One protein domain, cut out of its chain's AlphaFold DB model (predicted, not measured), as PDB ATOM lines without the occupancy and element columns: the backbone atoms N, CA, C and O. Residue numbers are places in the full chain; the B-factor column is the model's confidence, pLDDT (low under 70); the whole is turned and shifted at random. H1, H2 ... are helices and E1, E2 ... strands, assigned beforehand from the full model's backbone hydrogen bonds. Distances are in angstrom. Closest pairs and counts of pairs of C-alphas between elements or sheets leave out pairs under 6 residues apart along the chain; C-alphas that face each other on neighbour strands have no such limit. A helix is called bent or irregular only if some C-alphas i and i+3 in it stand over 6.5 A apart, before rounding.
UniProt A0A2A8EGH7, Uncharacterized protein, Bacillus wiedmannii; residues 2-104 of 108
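AT A GLANCE: This is residues 2 to 104 of the 108 residues of an uncharacterized protein of Bacillus wiedmannii (UniProt A0A2A8EGH7). A strongly twisted sheet of four strands, E1 to E4, has strands E1 and E2 sharply bent, helix H1 packed on one face through its residues 2 to 8, and helix H2 only grazing it. The loops between E1 and E2 and between E2 and E3 reach far apart, to Asn 38 and Pro 58. The 103 printed residues include two named helices and four named strands, in the order H1 E1 E2 E3 E4 H2, of mixed class. The sheet, E1 - E2 - E3 - E4, is antiparallel; the whole is compact, radius of gyration of the C-alphas 14.1 A, spanning 43 by 31 by 25 A.

IN THESE COORDINATES: E2, residues 43 to 53, is 28.0 A long and bends by 71 degrees at residue 46. E1, residues 24 to 33, is 22.3 A long and bends by 77 degrees at residue 28. E3 is residues 64 to 69 and E4 residues 74 to 79. H1, residues 2 to 11, begins at C-alpha 2 (-5.719, 94.599, 197.807); H2, residues 94 to 102, ends at C-alpha 102 (18.287, 79.331, 180.253).

HOW THE PARTS SIT: The strands form a meander, each the antiparallel neighbour of the one before, with three hairpins. N 27 and O 47 of E1 and E2 are 2.8 A apart, N 50 and O 66 of E2 and E3 2.9 A, and N 67 and O 77 of E3 and E4 2.9 A, within hydrogen-bond range. Residues 16 to 17 pair antiparallel with 52 to 53 of E2. H1 is on one face, giving two layers, a helix on a sheet, at a height over the sheet of 6.3 A; its closest C-alphas to E4 are those of Ile 3 and Lys 74, 6.1 A. H2 only grazes the sheet with residues 95 to 100; the C-alphas of Lys 33 and Asp 96 are 6.1 A apart, the closest of E1 and H2. H1 and H2 are apart. In both helices every O i to N i+4 pair is within hydrogen-bond range.

THE WHOLE: The C-alphas of Asn 38 and Pro 58, the two farthest apart, are 45.4 A apart. The printed part has no cut. The links H1 to E1 and E4 to H2 are long. Residues 56 to 61 and 87 to 104 have pLDDT under 70.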
ATOM      1  N   GLU A   2      -5.240  95.213 196.543       90.00
ATOM      2  CA  GLU A   2      -5.719  94.599 197.807       90.00
ATOM      3  C   GLU A   2      -5.349  93.114 197.970       90.00
ATOM      4  O   GLU A   2      -5.002  92.675 199.066       90.00
ATOM      5  N   ILE A   3      -5.341  92.347 196.873       90.06
ATOM      6  CA  ILE A   3      -4.911  90.938 196.861       90.06
ATOM      7  C   ILE A   3      -3.466  90.797 197.376       90.06
ATOM      8  O   ILE A   3      -3.202  89.956 198.237       90.06
ATOM      9  N   ALA A   4      -2.547  91.649 196.904       89.56
ATOM     10  CA  ALA A   4      -1.149  91.648 197.334       89.56
ATOM     11  C   ALA A   4      -1.009  92.027 198.812       89.56
ATOM     12  O   ALA A   4      -0.336  91.323 199.561       89.56
ATOM     13  N   LYS A   5      -1.706  93.077 199.269       90.94
ATOM     14  CA  LYS A   5      -1.698  93.484 200.687       90.94
ATOM     15  C   LYS A   5      -2.210  92.376 201.604       90.94
ATOM     16  O   LYS A   5      -1.622  92.106 202.653       90.94
ATOM     17  N   HIS A   6      -3.301  91.717 201.213       90.88
ATOM     18  CA  HIS A   6      -3.867  90.617 201.983       90.88
ATOM     19  C   HIS A   6      -2.900  89.433 202.061       90.88
ATOM     20  O   HIS A   6      -2.682  88.890 203.146       90.88
ATOM     21  N   TYR A   7      -2.290  89.060 200.934       89.00
ATOM     22  CA  TYR A   7      -1.280  88.007 200.881       89.00
ATOM     23  C   TYR A   7      -0.072  88.335 201.763       89.00
ATOM     24  O   TYR A   7       0.345  87.502 202.566       89.00
ATOM     25  N   HIS A   8       0.441  89.560 201.675       88.31
ATOM     26  CA  HIS A   8       1.588  90.031 202.448       88.31
ATOM     27  C   HIS A   8       1.321  89.961 203.961       88.31
ATOM     28  O   HIS A   8       2.060  89.306 204.699       88.31
ATOM     29  N   LYS A   9       0.168  90.483 204.407       87.50
ATOM     30  CA  LYS A   9      -0.273  90.415 205.811       87.50
ATOM     31  C   LYS A   9      -0.485  88.981 206.299       87.50
ATOM     32  O   LYS A   9      -0.107  88.653 207.424       87.50
ATOM     33  N   LYS A  10      -1.110  88.126 205.482       88.88
ATOM     34  CA  LYS A  10      -1.397  86.725 205.829       88.88
ATOM     35  C   LYS A  10      -0.114  85.913 206.007       88.88
ATOM     36  O   LYS A  10      -0.032  85.117 206.940       88.88
ATOM     37  N   ASN A  11       0.871  86.130 205.138       84.75
ATOM     38  CA  ASN A  11       2.139  85.401 205.143       84.75
ATOM     39  C   ASN A  11       3.224  86.059 206.011       84.75
ATOM     40  O   ASN A  11       4.291  85.475 206.170       84.75
ATOM     41  N   LYS A  12       2.942  87.226 206.616       85.94
ATOM     42  CA  LYS A  12       3.880  87.995 207.454       85.94
ATOM     43  C   LYS A  12       5.200  88.281 206.728       85.94
ATOM     44  O   LYS A  12       6.271  88.092 207.299       85.94
ATOM     45  N   LEU A  13       5.103  88.678 205.461       84.88
ATOM     46  CA  LEU A  13       6.271  89.007 204.650       84.88
ATOM     47  C   LEU A  13       6.875  90.344 205.094       84.88
ATOM     48  O   LEU A  13       6.194  91.181 205.687       84.88
ATOM     49  N   ASP A  14       8.157  90.543 204.799       85.00
ATOM     50  CA  ASP A  14       8.818  91.831 204.995       85.00
ATOM     51  C   ASP A  14       8.461  92.801 203.854       85.00
ATOM     52  O   ASP A  14       8.180  92.389 202.722       85.00
ATOM     53  N   GLY A  15       8.472  94.101 204.160       86.81
ATOM     54  CA  GLY A  15       8.239  95.186 203.200       86.81
ATOM     55  C   GLY A  15       6.835  95.784 203.219       86.81
ATOM     56  O   GLY A  15       5.999  95.449 204.059       86.81
ATOM     57  N   VAL A  16       6.595  96.706 202.293       90.19
ATOM     58  CA  VAL A  16       5.317  97.384 202.076       90.19
ATOM     59  C   VAL A  16       4.966  97.268 200.600       90.19
ATOM     60  O   VAL A  16       5.780  97.577 199.739       90.19
ATOM     61  N   VAL A  17       3.755  96.801 200.297       90.25
ATOM     62  CA  VAL A  17       3.257  96.762 198.916       90.25
ATOM     63  C   VAL A  17       3.223  98.189 198.373       90.25
ATOM     64  O   VAL A  17       2.534  99.029 198.950       90.25
ATOM     65  N   ASN A  18       3.946  98.444 197.284       89.88
ATOM     66  CA  ASN A  18       4.011  99.761 196.671       89.88
ATOM     67  C   ASN A  18       2.655 100.090 196.029       89.88
ATOM     68  O   ASN A  18       2.107  99.306 195.249       89.88
ATOM     69  N   GLU A  19       2.092 101.234 196.412       87.56
ATOM     70  CA  GLU A  19       0.773 101.688 195.962       87.56
ATOM     71  C   GLU A  19       0.837 102.746 194.858       87.56
ATOM     72  O   GLU A  19      -0.203 103.219 194.396       87.56
ATOM     73  N   ASP A  20       2.044 103.129 194.439       88.06
ATOM     74  CA  ASP A  20       2.230 104.061 193.343       88.06
ATOM     75  C   ASP A  20       1.799 103.405 192.028       88.06
ATOM     76  O   ASP A  20       2.376 102.422 191.562       88.06
ATOM     77  N   ILE A  21       0.773 103.985 191.406       83.19
ATOM     78  CA  ILE A  21       0.230 103.543 190.120       83.19
ATOM     79  C   ILE A  21       1.313 103.566 189.033       83.19
ATOM     80  O   ILE A  21       1.277 102.737 188.130       83.19
ATOM     81  N   ASN A  22       2.301 104.462 189.133       85.88
ATOM     82  CA  ASN A  22       3.403 104.532 188.173       85.88
ATOM     83  C   ASN A  22       4.339 103.316 188.249       85.88
ATOM     84  O   ASN A  22       5.079 103.058 187.305       85.88
ATOM     85  N   HIS A  23       4.320 102.581 189.363       82.50
ATOM     86  CA  HIS A  23       5.112 101.369 189.583       82.50
ATOM     87  C   HIS A  23       4.273 100.090 189.429       82.50
ATOM     88  O   HIS A  23       4.766  98.985 189.662       82.50
ATOM     89  N   LEU A  24       3.004 100.224 189.033       85.06
ATOM     90  CA  LEU A  24       2.117  99.104 188.761       85.06
ATOM     91  C   LEU A  24       2.267  98.698 187.293       85.06
ATOM     92  O   LEU A  24       1.908  99.457 186.393       85.06
ATOM     93  N   PHE A  25       2.776  97.495 187.037       90.25
ATOM     94  CA  PHE A  25       2.955  97.012 185.670       90.25
ATOM     95  C   PHE A  25       1.945  95.914 185.350       90.25
ATOM     96  O   PHE A  25       1.795  94.954 186.107       90.25
ATOM     97  N   PHE A  26       1.247  96.063 184.226       91.31
ATOM     98  CA  PHE A  26       0.344  95.048 183.703       91.31
ATOM     99  C   PHE A  26       1.034  94.264 182.597       91.31
ATOM    100  O   PHE A  26       1.523  94.847 181.632       91.31
ATOM    101  N   ASP A  27       1.043  92.950 182.745       90.06
ATOM    102  CA  ASP A  27       1.504  92.016 181.736       90.06
ATOM    103  C   ASP A  27       0.290  91.278 181.170       90.06
ATOM    104  O   ASP A  27      -0.414  90.573 181.893       90.06
ATOM    105  N   GLU A  28       0.013  91.463 179.882       88.38
ATOM    106  CA  GLU A  28      -1.121  90.821 179.212       88.38
ATOM    107  C   GLU A  28      -0.921  89.311 179.020       88.38
ATOM    108  O   GLU A  28      -1.905  88.575 178.914       88.38
ATOM    109  N   ALA A  29       0.329  88.843 178.996       88.00
ATOM    110  CA  ALA A  29       0.692  87.485 178.612       88.00
ATOM    111  C   ALA A  29       1.807  86.924 179.507       88.00
ATOM    112  O   ALA A  29       2.798  86.381 179.020       88.00
ATOM    113  N   TYR A  30       1.628  87.020 180.826       84.81
ATOM    114  CA  TYR A  30       2.583  86.461 181.773       84.81
ATOM    115  C   TYR A  30       2.533  84.927 181.744       84.81
ATOM    116  O   TYR A  30       1.473  84.322 181.942       84.81
ATOM    117  N   THR A  31       3.690  84.302 181.532       84.06
ATOM    118  CA  THR A  31       3.838  82.843 181.508       84.06
ATOM    119  C   THR A  31       4.056  82.307 182.920       84.06
ATOM    120  O   THR A  31       5.106  82.512 183.528       84.06
ATOM    121  N   PHE A  32       3.058  81.605 183.452       76.75
ATOM    122  CA  PHE A  32       3.100  80.992 184.783       76.75
ATOM    123  C   PHE A  32       3.673  79.583 184.788       76.75
ATOM    124  O   PHE A  32       4.211  79.149 185.799       76.75
ATOM    125  N   LYS A  33       3.522  78.852 183.689       76.19
ATOM    126  CA  LYS A  33       4.018  77.487 183.566       76.19
ATOM    127  C   LYS A  33       4.360  77.207 182.120       76.19
ATOM    128  O   LYS A  33       3.597  77.596 181.232       76.19
ATOM    129  N   ILE A  34       5.473  76.521 181.906       77.12
ATOM    130  CA  ILE A  34       5.926  76.152 180.572       77.12
ATOM    131  C   ILE A  34       5.788  74.648 180.419       77.12
ATOM    132  O   ILE A  34       6.389  73.863 181.150       77.12
ATOM    133  N   GLU A  35       5.001  74.225 179.438       77.19
ATOM    134  CA  GLU A  35       4.874  72.813 179.111       77.19
ATOM    135  C   GLU A  35       5.873  72.469 178.009       77.19
ATOM    136  O   GLU A  35       5.603  72.626 176.817       77.19
ATOM    137  N   LYS A  36       7.064  72.005 178.417       76.19
ATOM    138  CA  LYS A  36       8.202  71.731 177.515       76.19
ATOM    139  C   LYS A  36       7.821  70.838 176.322       76.19
ATOM    140  O   LYS A  36       8.330  71.044 175.224       76.19
ATOM    141  N   GLU A  37       6.915  69.881 176.521       84.62
ATOM    142  CA  GLU A  37       6.465  68.944 175.481       84.62
ATOM    143  C   GLU A  37       5.375  69.518 174.558       84.62
ATOM    144  O   GLU A  37       5.196  69.033 173.439       84.62
ATOM    145  N   ASN A  38       4.655  70.561 174.988       80.69
ATOM    146  CA  ASN A  38       3.589  71.187 174.212       80.69
ATOM    147  C   ASN A  38       3.374  72.656 174.607       80.69
ATOM    148  O   ASN A  38       2.485  72.985 175.390       80.69
ATOM    149  N   ARG A  39       4.120  73.555 173.963       77.00
ATOM    150  CA  ARG A  39       4.065  75.007 174.210       77.00
ATOM    151  C   ARG A  39       2.689  75.648 174.002       77.00
ATOM    152  O   ARG A  39       2.421  76.711 174.545       77.00
ATOM    153  N   ASN A  40       1.786  75.010 173.250       82.69
ATOM    154  CA  ASN A  40       0.406  75.498 173.120       82.69
ATOM    155  C   ASN A  40      -0.406  75.344 174.415       82.69
ATOM    156  O   ASN A  40      -1.502  75.892 174.505       82.69
ATOM    157  N   ASN A  41       0.100  74.571 175.375       83.38
ATOM    158  CA  ASN A  41      -0.505  74.370 176.683       83.38
ATOM    159  C   ASN A  41       0.226  75.143 177.794       83.38
ATOM    160  O   ASN A  41      -0.045  74.911 178.973       83.38
ATOM    161  N   ASP A  42       1.133  76.060 177.429       83.00
ATOM    162  CA  ASP A  42       1.727  76.999 178.380       83.00
ATOM    163  C   ASP A  42       0.615  77.759 179.120       83.00
ATOM    164  O   ASP A  42      -0.380  78.205 178.536       83.00
ATOM    165  N   ASP A  43       0.793  77.933 180.426       83.88
ATOM    166  CA  ASP A  43      -0.150  78.680 181.249       83.88
ATOM    167  C   ASP A  43       0.132  80.177 181.124       83.88
ATOM    168  O   ASP A  43       0.855  80.766 181.929       83.88
ATOM    169  N   ILE A  44      -0.424  80.783 180.078       85.38
ATOM    170  CA  ILE A  44      -0.281  82.207 179.784       85.38
ATOM    171  C   ILE A  44      -1.572  82.922 180.166       85.38
ATOM    172  O   ILE A  44      -2.655  82.620 179.651       85.38
ATOM    173  N   ARG A  45      -1.479  83.898 181.068       86.88
ATOM    174  CA  ARG A  45      -2.632  84.716 181.464       86.88
ATOM    175  C   ARG A  45      -2.196  86.123 181.882       86.88
ATOM    176  O   ARG A  45      -1.052  86.310 182.290       86.88
ATOM    177  N   PRO A  46      -3.115  87.101 181.854       90.12
ATOM    178  CA  PRO A  46      -2.800  88.445 182.306       90.12
ATOM    179  C   PRO A  46      -2.463  88.490 183.798       90.12
ATOM    180  O   PRO A  46      -3.114  87.821 184.610       90.12
ATOM    181  N   ALA A  47      -1.492  89.321 184.165       92.69
ATOM    182  CA  ALA A  47      -1.016  89.471 185.530       92.69
ATOM    183  C   ALA A  47      -0.580  90.906 185.840       92.69
ATOM    184  O   ALA A  47      -0.087  91.635 184.985       92.69
ATOM    185  N   TRP A  48      -0.704  91.294 187.104       93.00
ATOM    186  CA  TRP A  48      -0.094  92.509 187.628       93.00
ATOM    187  C   TRP A  48       1.218  92.179 188.322       93.00
ATOM    188  O   TRP A  48       1.265  91.313 189.196       93.00
ATOM    189  N   ARG A  49       2.261  92.927 187.982       91.69
ATOM    190  CA  ARG A  49       3.539  92.952 188.684       91.69
ATOM    191  C   ARG A  49       3.509  94.116 189.666       91.69
ATOM    192  O   ARG A  49       3.393  95.272 189.261       91.69
ATOM    193  N   ILE A  50       3.557  93.795 190.953       91.38
ATOM    194  CA  ILE A  50       3.455  94.776 192.036       91.38
ATOM    195  C   ILE A  50       4.751  94.761 192.839       91.38
ATOM    196  O   ILE A  50       5.087  93.737 193.434       91.38
ATOM    197  N   LEU A  51       5.452  95.892 192.864       91.50
ATOM    198  CA  LEU A  51       6.672  96.054 193.650       91.50
ATOM    199  C   LEU A  51       6.357  96.038 195.153       91.50
ATOM    200  O   LEU A  51       5.329  96.556 195.600       91.50
ATOM    201  N   VAL A  52       7.245  95.441 195.937       89.38
ATOM    202  CA  VAL A  52       7.220  95.497 197.395       89.38
ATOM    203  C   VAL A  52       8.486  96.184 197.875       89.38
ATOM    204  O   VAL A  52       9.581  95.646 197.731       89.38
ATOM    205  N   ASP A  53       8.299  97.350 198.486       88.19
ATOM    206  CA  ASP A  53       9.376  98.173 199.016       88.19
ATOM    207  C   ASP A  53       9.863  97.557 200.335       88.19
ATOM    208  O   ASP A  53       9.129  97.507 201.333       88.19
ATOM    209  N   LEU A  54      11.101  97.070 200.373       83.25
ATOM    210  CA  LEU A  54      11.705  96.572 201.602       83.25
ATOM    211  C   LEU A  54      12.201  97.736 202.477       83.25
ATOM    212  O   LEU A  54      12.632  98.784 201.988       83.25
ATOM    213  N   PRO A  55      12.169  97.592 203.816       77.38
ATOM    214  CA  PRO A  55      12.739  98.602 204.692       77.38
ATOM    215  C   PRO A  55      14.240  98.735 204.413       77.38
ATOM    216  O   PRO A  55      14.952  97.731 204.393       77.38
ATOM    217  N   LYS A  56      14.723  99.976 204.262       67.31
ATOM    218  CA  LYS A  56      16.139 100.298 204.025       67.31
ATOM    219  C   LYS A  56      17.027  99.678 205.112       67.31
ATOM    220  O   LYS A  56      17.228 100.273 206.171       67.31
ATOM    221  N   LYS A  57      17.559  98.479 204.861       62.06
ATOM    222  CA  LYS A  57      18.583  97.840 205.694       62.06
ATOM    223  C   LYS A  57      19.940  97.982 205.009       62.06
ATOM    224  O   LYS A  57      20.004  97.836 203.794       62.06
ATOM    225  N   PRO A  58      21.036  98.211 205.752       54.53
ATOM    226  CA  PRO A  58      22.312  98.590 205.150       54.53
ATOM    227  C   PRO A  58      23.001  97.545 204.264       54.53
ATOM    228  O   PRO A  58      24.052  97.886 203.739       54.53
ATOM    229  N   PHE A  59      22.518  96.296 204.141       53.75
ATOM    230  CA  PHE A  59      23.387  95.249 203.590       53.75
ATOM    231  C   PHE A  59      22.809  94.151 202.679       53.75
ATOM    232  O   PHE A  59      23.619  93.621 201.933       53.75
ATOM    233  N   LEU A  60      21.525  93.753 202.677       54.16
ATOM    234  CA  LEU A  60      21.145  92.506 201.956       54.16
ATOM    235  C   LEU A  60      19.677  92.381 201.488       54.16
ATOM    236  O   LEU A  60      19.224  91.274 201.214       54.16
ATOM    237  N   MET A  61      18.887  93.454 201.468       57.69
ATOM    238  CA  MET A  61      17.459  93.349 201.143       57.69
ATOM    239  C   MET A  61      17.113  94.326 200.029       57.69
ATOM    240  O   MET A  61      17.081  95.531 200.259       57.69
ATOM    241  N   GLU A  62      16.899  93.778 198.839       71.00
ATOM    242  CA  GLU A  62      16.465  94.495 197.646       71.00
ATOM    243  C   GLU A  62      14.990  94.174 197.370       71.00
ATOM    244  O   GLU A  62      14.499  93.098 197.731       71.00
ATOM    245  N   ASP A  63      14.276  95.139 196.797       82.94
ATOM    246  CA  ASP A  63      12.833  95.063 196.568       82.94
ATOM    247  C   ASP A  63      12.469  93.851 195.701       82.94
ATOM    248  O   ASP A  63      13.201  93.470 194.791       82.94
ATOM    249  N   TYR A  64      11.316  93.244 195.972       87.25
ATOM    250  CA  TYR A  64      10.835  92.072 195.239       87.25
ATOM    251  C   TYR A  64       9.482  92.360 194.597       87.25
ATOM    252  O   TYR A  64       8.774  93.292 194.978       87.25
ATOM    253  N   THR A  65       9.096  91.551 193.615       90.56
ATOM    254  CA  THR A  65       7.845  91.749 192.873       90.56
ATOM    255  C   THR A  65       6.857  90.633 193.176       90.56
ATOM    256  O   THR A  65       7.189  89.458 193.070       90.56
ATOM    257  N   LEU A  66       5.612  90.975 193.492       91.00
ATOM    258  CA  LEU A  66       4.503  90.025 193.552       91.00
ATOM    259  C   LEU A  66       3.797  89.945 192.198       91.00
ATOM    260  O   LEU A  66       3.482  90.972 191.598       91.00
ATOM    261  N   ILE A  67       3.494  88.723 191.761       91.00
ATOM    262  CA  ILE A  67       2.701  88.458 190.559       91.00
ATOM    263  C   ILE A  67       1.266  88.166 190.980       91.00
ATOM    264  O   ILE A  67       0.990  87.181 191.671       91.00
ATOM    265  N   VAL A  68       0.341  89.032 190.585       91.19
ATOM    266  CA  VAL A  68      -1.060  88.991 191.010       91.19
ATOM    267  C   VAL A  68      -1.961  88.715 189.821       91.19
ATOM    268  O   VAL A  68      -1.953  89.461 188.847       91.19
ATOM    269  N   SER A  69      -2.796  87.685 189.931       89.56
ATOM    270  CA  SER A  69      -3.881  87.449 188.981       89.56
ATOM    271  C   SER A  69      -5.171  88.041 189.537       89.56
ATOM    272  O   SER A  69      -5.700  87.575 190.551       89.56
ATOM    273  N   ASP A  70      -5.704  89.058 188.860       87.75
ATOM    274  CA  ASP A  70      -7.027  89.603 189.179       87.75
ATOM    275  C   ASP A  70      -8.135  88.590 188.872       87.75
ATOM    276  O   ASP A  70      -9.114  88.489 189.616       87.75
ATOM    277  N   ARG A  71      -7.956  87.795 187.806       86.81
ATOM    278  CA  ARG A  71      -8.885  86.734 187.401       86.81
ATOM    279  C   ARG A  71      -9.026  85.674 188.492       86.81
ATOM    280  O   ARG A  71     -10.146  85.293 188.828       86.81
ATOM    281  N   ASP A  72      -7.903  85.237 189.056       86.81
ATOM    282  CA  ASP A  72      -7.852  84.191 190.086       86.81
ATOM    283  C   ASP A  72      -7.960  84.757 191.511       86.81
ATOM    284  O   ASP A  72      -8.069  84.006 192.480       86.81
ATOM    285  N   LYS A  73      -7.938  86.090 191.646       89.75
ATOM    286  CA  LYS A  73      -7.982  86.833 192.914       89.75
ATOM    287  C   LYS A  73      -6.912  86.387 193.919       89.75
ATOM    288  O   LYS A  73      -7.146  86.423 195.130       89.75
ATOM    289  N   LYS A  74      -5.737  85.969 193.434       90.25
ATOM    290  CA  LYS A  74      -4.629  85.476 194.265       90.25
ATOM    291  C   LYS A  74      -3.270  85.980 193.777       90.25
ATOM    292  O   LYS A  74      -3.104  86.356 192.617       90.25
ATOM    293  N   VAL A  75      -2.301  85.979 194.690       88.44
ATOM    294  CA  VAL A  75      -0.882  86.052 194.331       88.44
ATOM    295  C   VAL A  75      -0.497  84.688 193.770       88.44
ATOM    296  O   VAL A  75      -0.733  83.667 194.413       88.44
ATOM    297  N   MET A  76       0.025  84.696 192.554       86.94
ATOM    298  CA  MET A  76       0.409  83.511 191.791       86.94
ATOM    299  C   MET A  76       1.903  83.209 191.929       86.94
ATOM    300  O   MET A  76       2.320  82.064 191.790       86.94
ATOM    301  N   GLY A  77       2.702  84.248 192.176       86.19
ATOM    302  CA  GLY A  77       4.148  84.158 192.147       86.19
ATOM    303  C   GLY A  77       4.830  85.330 192.841       86.19
ATOM    304  O   GLY A  77       4.201  86.335 193.184       86.19
ATOM    305  N   MET A  78       6.140  85.205 192.988       88.06
ATOM    306  CA  MET A  78       7.035  86.235 193.493       88.06
ATOM    307  C   MET A  78       8.323  86.191 192.679       88.06
ATOM    308  O   MET A  78       8.850  85.100 192.467       88.06
ATOM    309  N   LEU A  79       8.805  87.347 192.240       86.12
ATOM    310  CA  LEU A  79      10.115  87.514 191.626       86.12
ATOM    311  C   LEU A  79      11.045  88.192 192.619       86.12
ATOM    312  O   LEU A  79      10.625  89.104 193.336       86.12
ATOM    313  N   ASP A  80      12.288  87.749 192.641       83.12
ATOM    314  CA  ASP A  80      13.370  88.388 193.360       83.12
ATOM    315  C   ASP A  80      13.748  89.736 192.692       83.12
ATOM    316  O   ASP A  80      13.173  90.114 191.663       83.12
ATOM    317  N   PRO A  81      14.694  90.485 193.272       81.94
ATOM    318  CA  PRO A  81      15.138  91.778 192.749       81.94
ATOM    319  C   PRO A  81      15.715  91.731 191.331       81.94
ATOM    320  O   PRO A  81      15.631  92.715 190.597       81.94
ATOM    321  N   ASN A  82      16.269  90.586 190.931       81.19
ATOM    322  CA  ASN A  82      16.824  90.363 189.599       81.19
ATOM    323  C   ASN A  82      15.745  89.932 188.593       81.19
ATOM    324  O   ASN A  82      16.020  89.786 187.407       81.19
ATOM    325  N   GLY A  83      14.501  89.750 189.044       77.31
ATOM    326  CA  GLY A  83      13.402  89.273 188.215       77.31
ATOM    327  C   GLY A  83      13.308  87.750 188.138       77.31
ATOM    328  O   GLY A  83      12.500  87.245 187.360       77.31
ATOM    329  N   HIS A  84      14.068  87.010 188.948       81.06
ATOM    330  CA  HIS A  84      14.011  85.552 188.972       81.06
ATOM    331  C   HIS A  84      12.870  85.051 189.869       81.06
ATOM    332  O   HIS A  84      12.661  85.583 190.961       81.06
ATOM    333  N   PRO A  85      12.130  84.002 189.478       77.56
ATOM    334  CA  PRO A  85      11.083  83.431 190.322       77.56
ATOM    335  C   PRO A  85      11.621  82.909 191.663       77.56
ATOM    336  O   PRO A  85      12.596  82.165 191.715       77.56
ATOM    337  N   VAL A  86      10.950  83.245 192.769       72.50
ATOM    338  CA  VAL A  86      11.319  82.763 194.109       72.50
ATOM    339  C   VAL A  86      10.713  81.380 194.367       72.50
ATOM    340  O   VAL A  86       9.501  81.204 194.395       72.50
ATOM    341  N   PHE A  87      11.560  80.388 194.619       55.88
ATOM    342  CA  PHE A  87      11.195  78.965 194.684       55.88
ATOM    343  C   PHE A  87      10.322  78.560 195.889       55.88
ATOM    344  O   PHE A  87       9.621  77.552 195.855       55.88
ATOM    345  N   LYS A  88      10.344  79.319 196.994       51.31
ATOM    346  CA  LYS A  88       9.645  78.941 198.234       51.31
ATOM    347  C   LYS A  88       8.311  79.681 198.366       51.31
ATOM    348  O   LYS A  88       8.290  80.839 198.773       51.31
ATOM    349  N   GLY A  89       7.204  78.986 198.086       51.41
ATOM    350  CA  GLY A  89       5.838  79.518 198.225       51.41
ATOM    351  C   GLY A  89       5.118  79.859 196.915       51.41
ATOM    352  O   GLY A  89       4.012  80.394 196.981       51.41
ATOM    353  N   ASN A  90       5.710  79.521 195.764       50.34
ATOM    354  CA  ASN A  90       5.104  79.651 194.437       50.34
ATOM    355  C   ASN A  90       4.700  78.278 193.861       50.34
ATOM    356  O   ASN A  90       5.168  77.246 194.337       50.34
ATOM    357  N   GLU A  91       3.832  78.269 192.842       52.72
ATOM    358  CA  GLU A  91       3.398  77.054 192.117       52.72
ATOM    359  C   GLU A  91       4.383  76.616 191.002       52.72
ATOM    360  O   GLU A  91       4.117  75.621 190.333       52.72
ATOM    361  N   PHE A  92       5.507  77.322 190.807       55.41
ATOM    362  CA  PHE A  92       6.527  76.983 189.802       55.41
ATOM    363  C   PHE A  92       7.278  75.699 190.173       55.41
ATOM    364  O   PHE A  92       7.674  75.526 191.330       55.41
ATOM    365  N   THR A  93       7.504  74.818 189.199       57.28
ATOM    366  CA  THR A  93       8.407  73.673 189.377       57.28
ATOM    367  C   THR A  93       9.858  74.090 189.128       57.28
ATOM    368  O   THR A  93      10.127  75.098 188.474       57.28
ATOM    369  N   ASP A  94      10.816  73.297 189.618       57.97
ATOM    370  CA  ASP A  94      12.248  73.510 189.342       57.97
ATOM    371  C   ASP A  94      12.540  73.547 187.822       57.97
ATOM    372  O   ASP A  94      13.436  74.254 187.362       57.97
ATOM    373  N   GLU A  95      11.730  72.842 187.026       59.81
ATOM    374  CA  GLU A  95      11.844  72.743 185.566       59.81
ATOM    375  C   GLU A  95      11.354  73.998 184.823       59.81
ATOM    376  O   GLU A  95      11.912  74.319 183.768       59.81
ATOM    377  N   ASP A  96      10.334  74.691 185.352       58.84
ATOM    378  CA  ASP A  96       9.825  75.964 184.813       58.84
ATOM    379  C   ASP A  96      10.891  77.065 184.930       58.84
ATOM    380  O   ASP A  96      11.031  77.927 184.063       58.84
ATOM    381  N   ILE A  97      11.672  77.019 186.009       58.12
ATOM    382  CA  ILE A  97      12.628  78.068 186.355       58.12
ATOM    383  C   ILE A  97      13.947  77.890 185.610       58.12
ATOM    384  O   ILE A  97      14.499  78.870 185.116       58.12
ATOM    385  N   GLU A  98      14.410  76.648 185.450       63.06
ATOM    386  CA  GLU A  98      15.552  76.339 184.587       63.06
ATOM    387  C   GLU A  98      15.329  76.881 183.171       63.06
ATOM    388  O   GLU A  98      16.242  77.453 182.587       63.06
ATOM    389  N   TYR A  99      14.106  76.791 182.641       61.25
ATOM    390  CA  TYR A  99      13.788  77.355 181.333       61.25
ATOM    391  C   TYR A  99      13.900  78.891 181.320       61.25
ATOM    392  O   TYR A  99      14.559  79.441 180.442       61.25
ATOM    393  N   ILE A 100      13.308  79.585 182.304       61.72
ATOM    394  CA  ILE A 100      13.361  81.059 182.390       61.72
ATOM    395  C   ILE A 100      14.809  81.558 182.507       61.72
ATOM    396  O   ILE A 100      15.155  82.573 181.914       61.72
ATOM    397  N   MET A 101      15.657  80.839 183.248       62.19
ATOM    398  CA  MET A 101      17.072  81.182 183.424       62.19
ATOM    399  C   MET A 101      17.943  80.785 182.222       62.19
ATOM    400  O   MET A 101      18.981  81.396 181.999       62.19
ATOM    401  N   SER A 102      17.534  79.787 181.432       58.81
ATOM    402  CA  SER A 102      18.287  79.331 180.253       58.81
ATOM    403  C   SER A 102      18.172  80.280 179.051       58.81
ATOM    404  O   SER A 102      19.055  80.284 178.193       58.81
ATOM    405  N   ASP A 103      17.114  81.098 178.977       52.38
ATOM    406  CA  ASP A 103      16.919  82.071 177.888       52.38
ATOM    407  C   ASP A 103      17.850  83.307 178.000       52.38
ATOM    408  O   ASP A 103      17.947  84.080 177.043       52.38
ATOM    409  N   GLU A 104      18.588  83.493 179.107       52.06
ATOM    410  CA  GLU A 104      19.584  84.578 179.228       52.06
ATOM    411  C   GLU A 104      20.924  84.289 178.516       52.06
ATOM    412  O   GLU A 104      21.636  85.236 178.184       52.06
TER     413      GLU A 104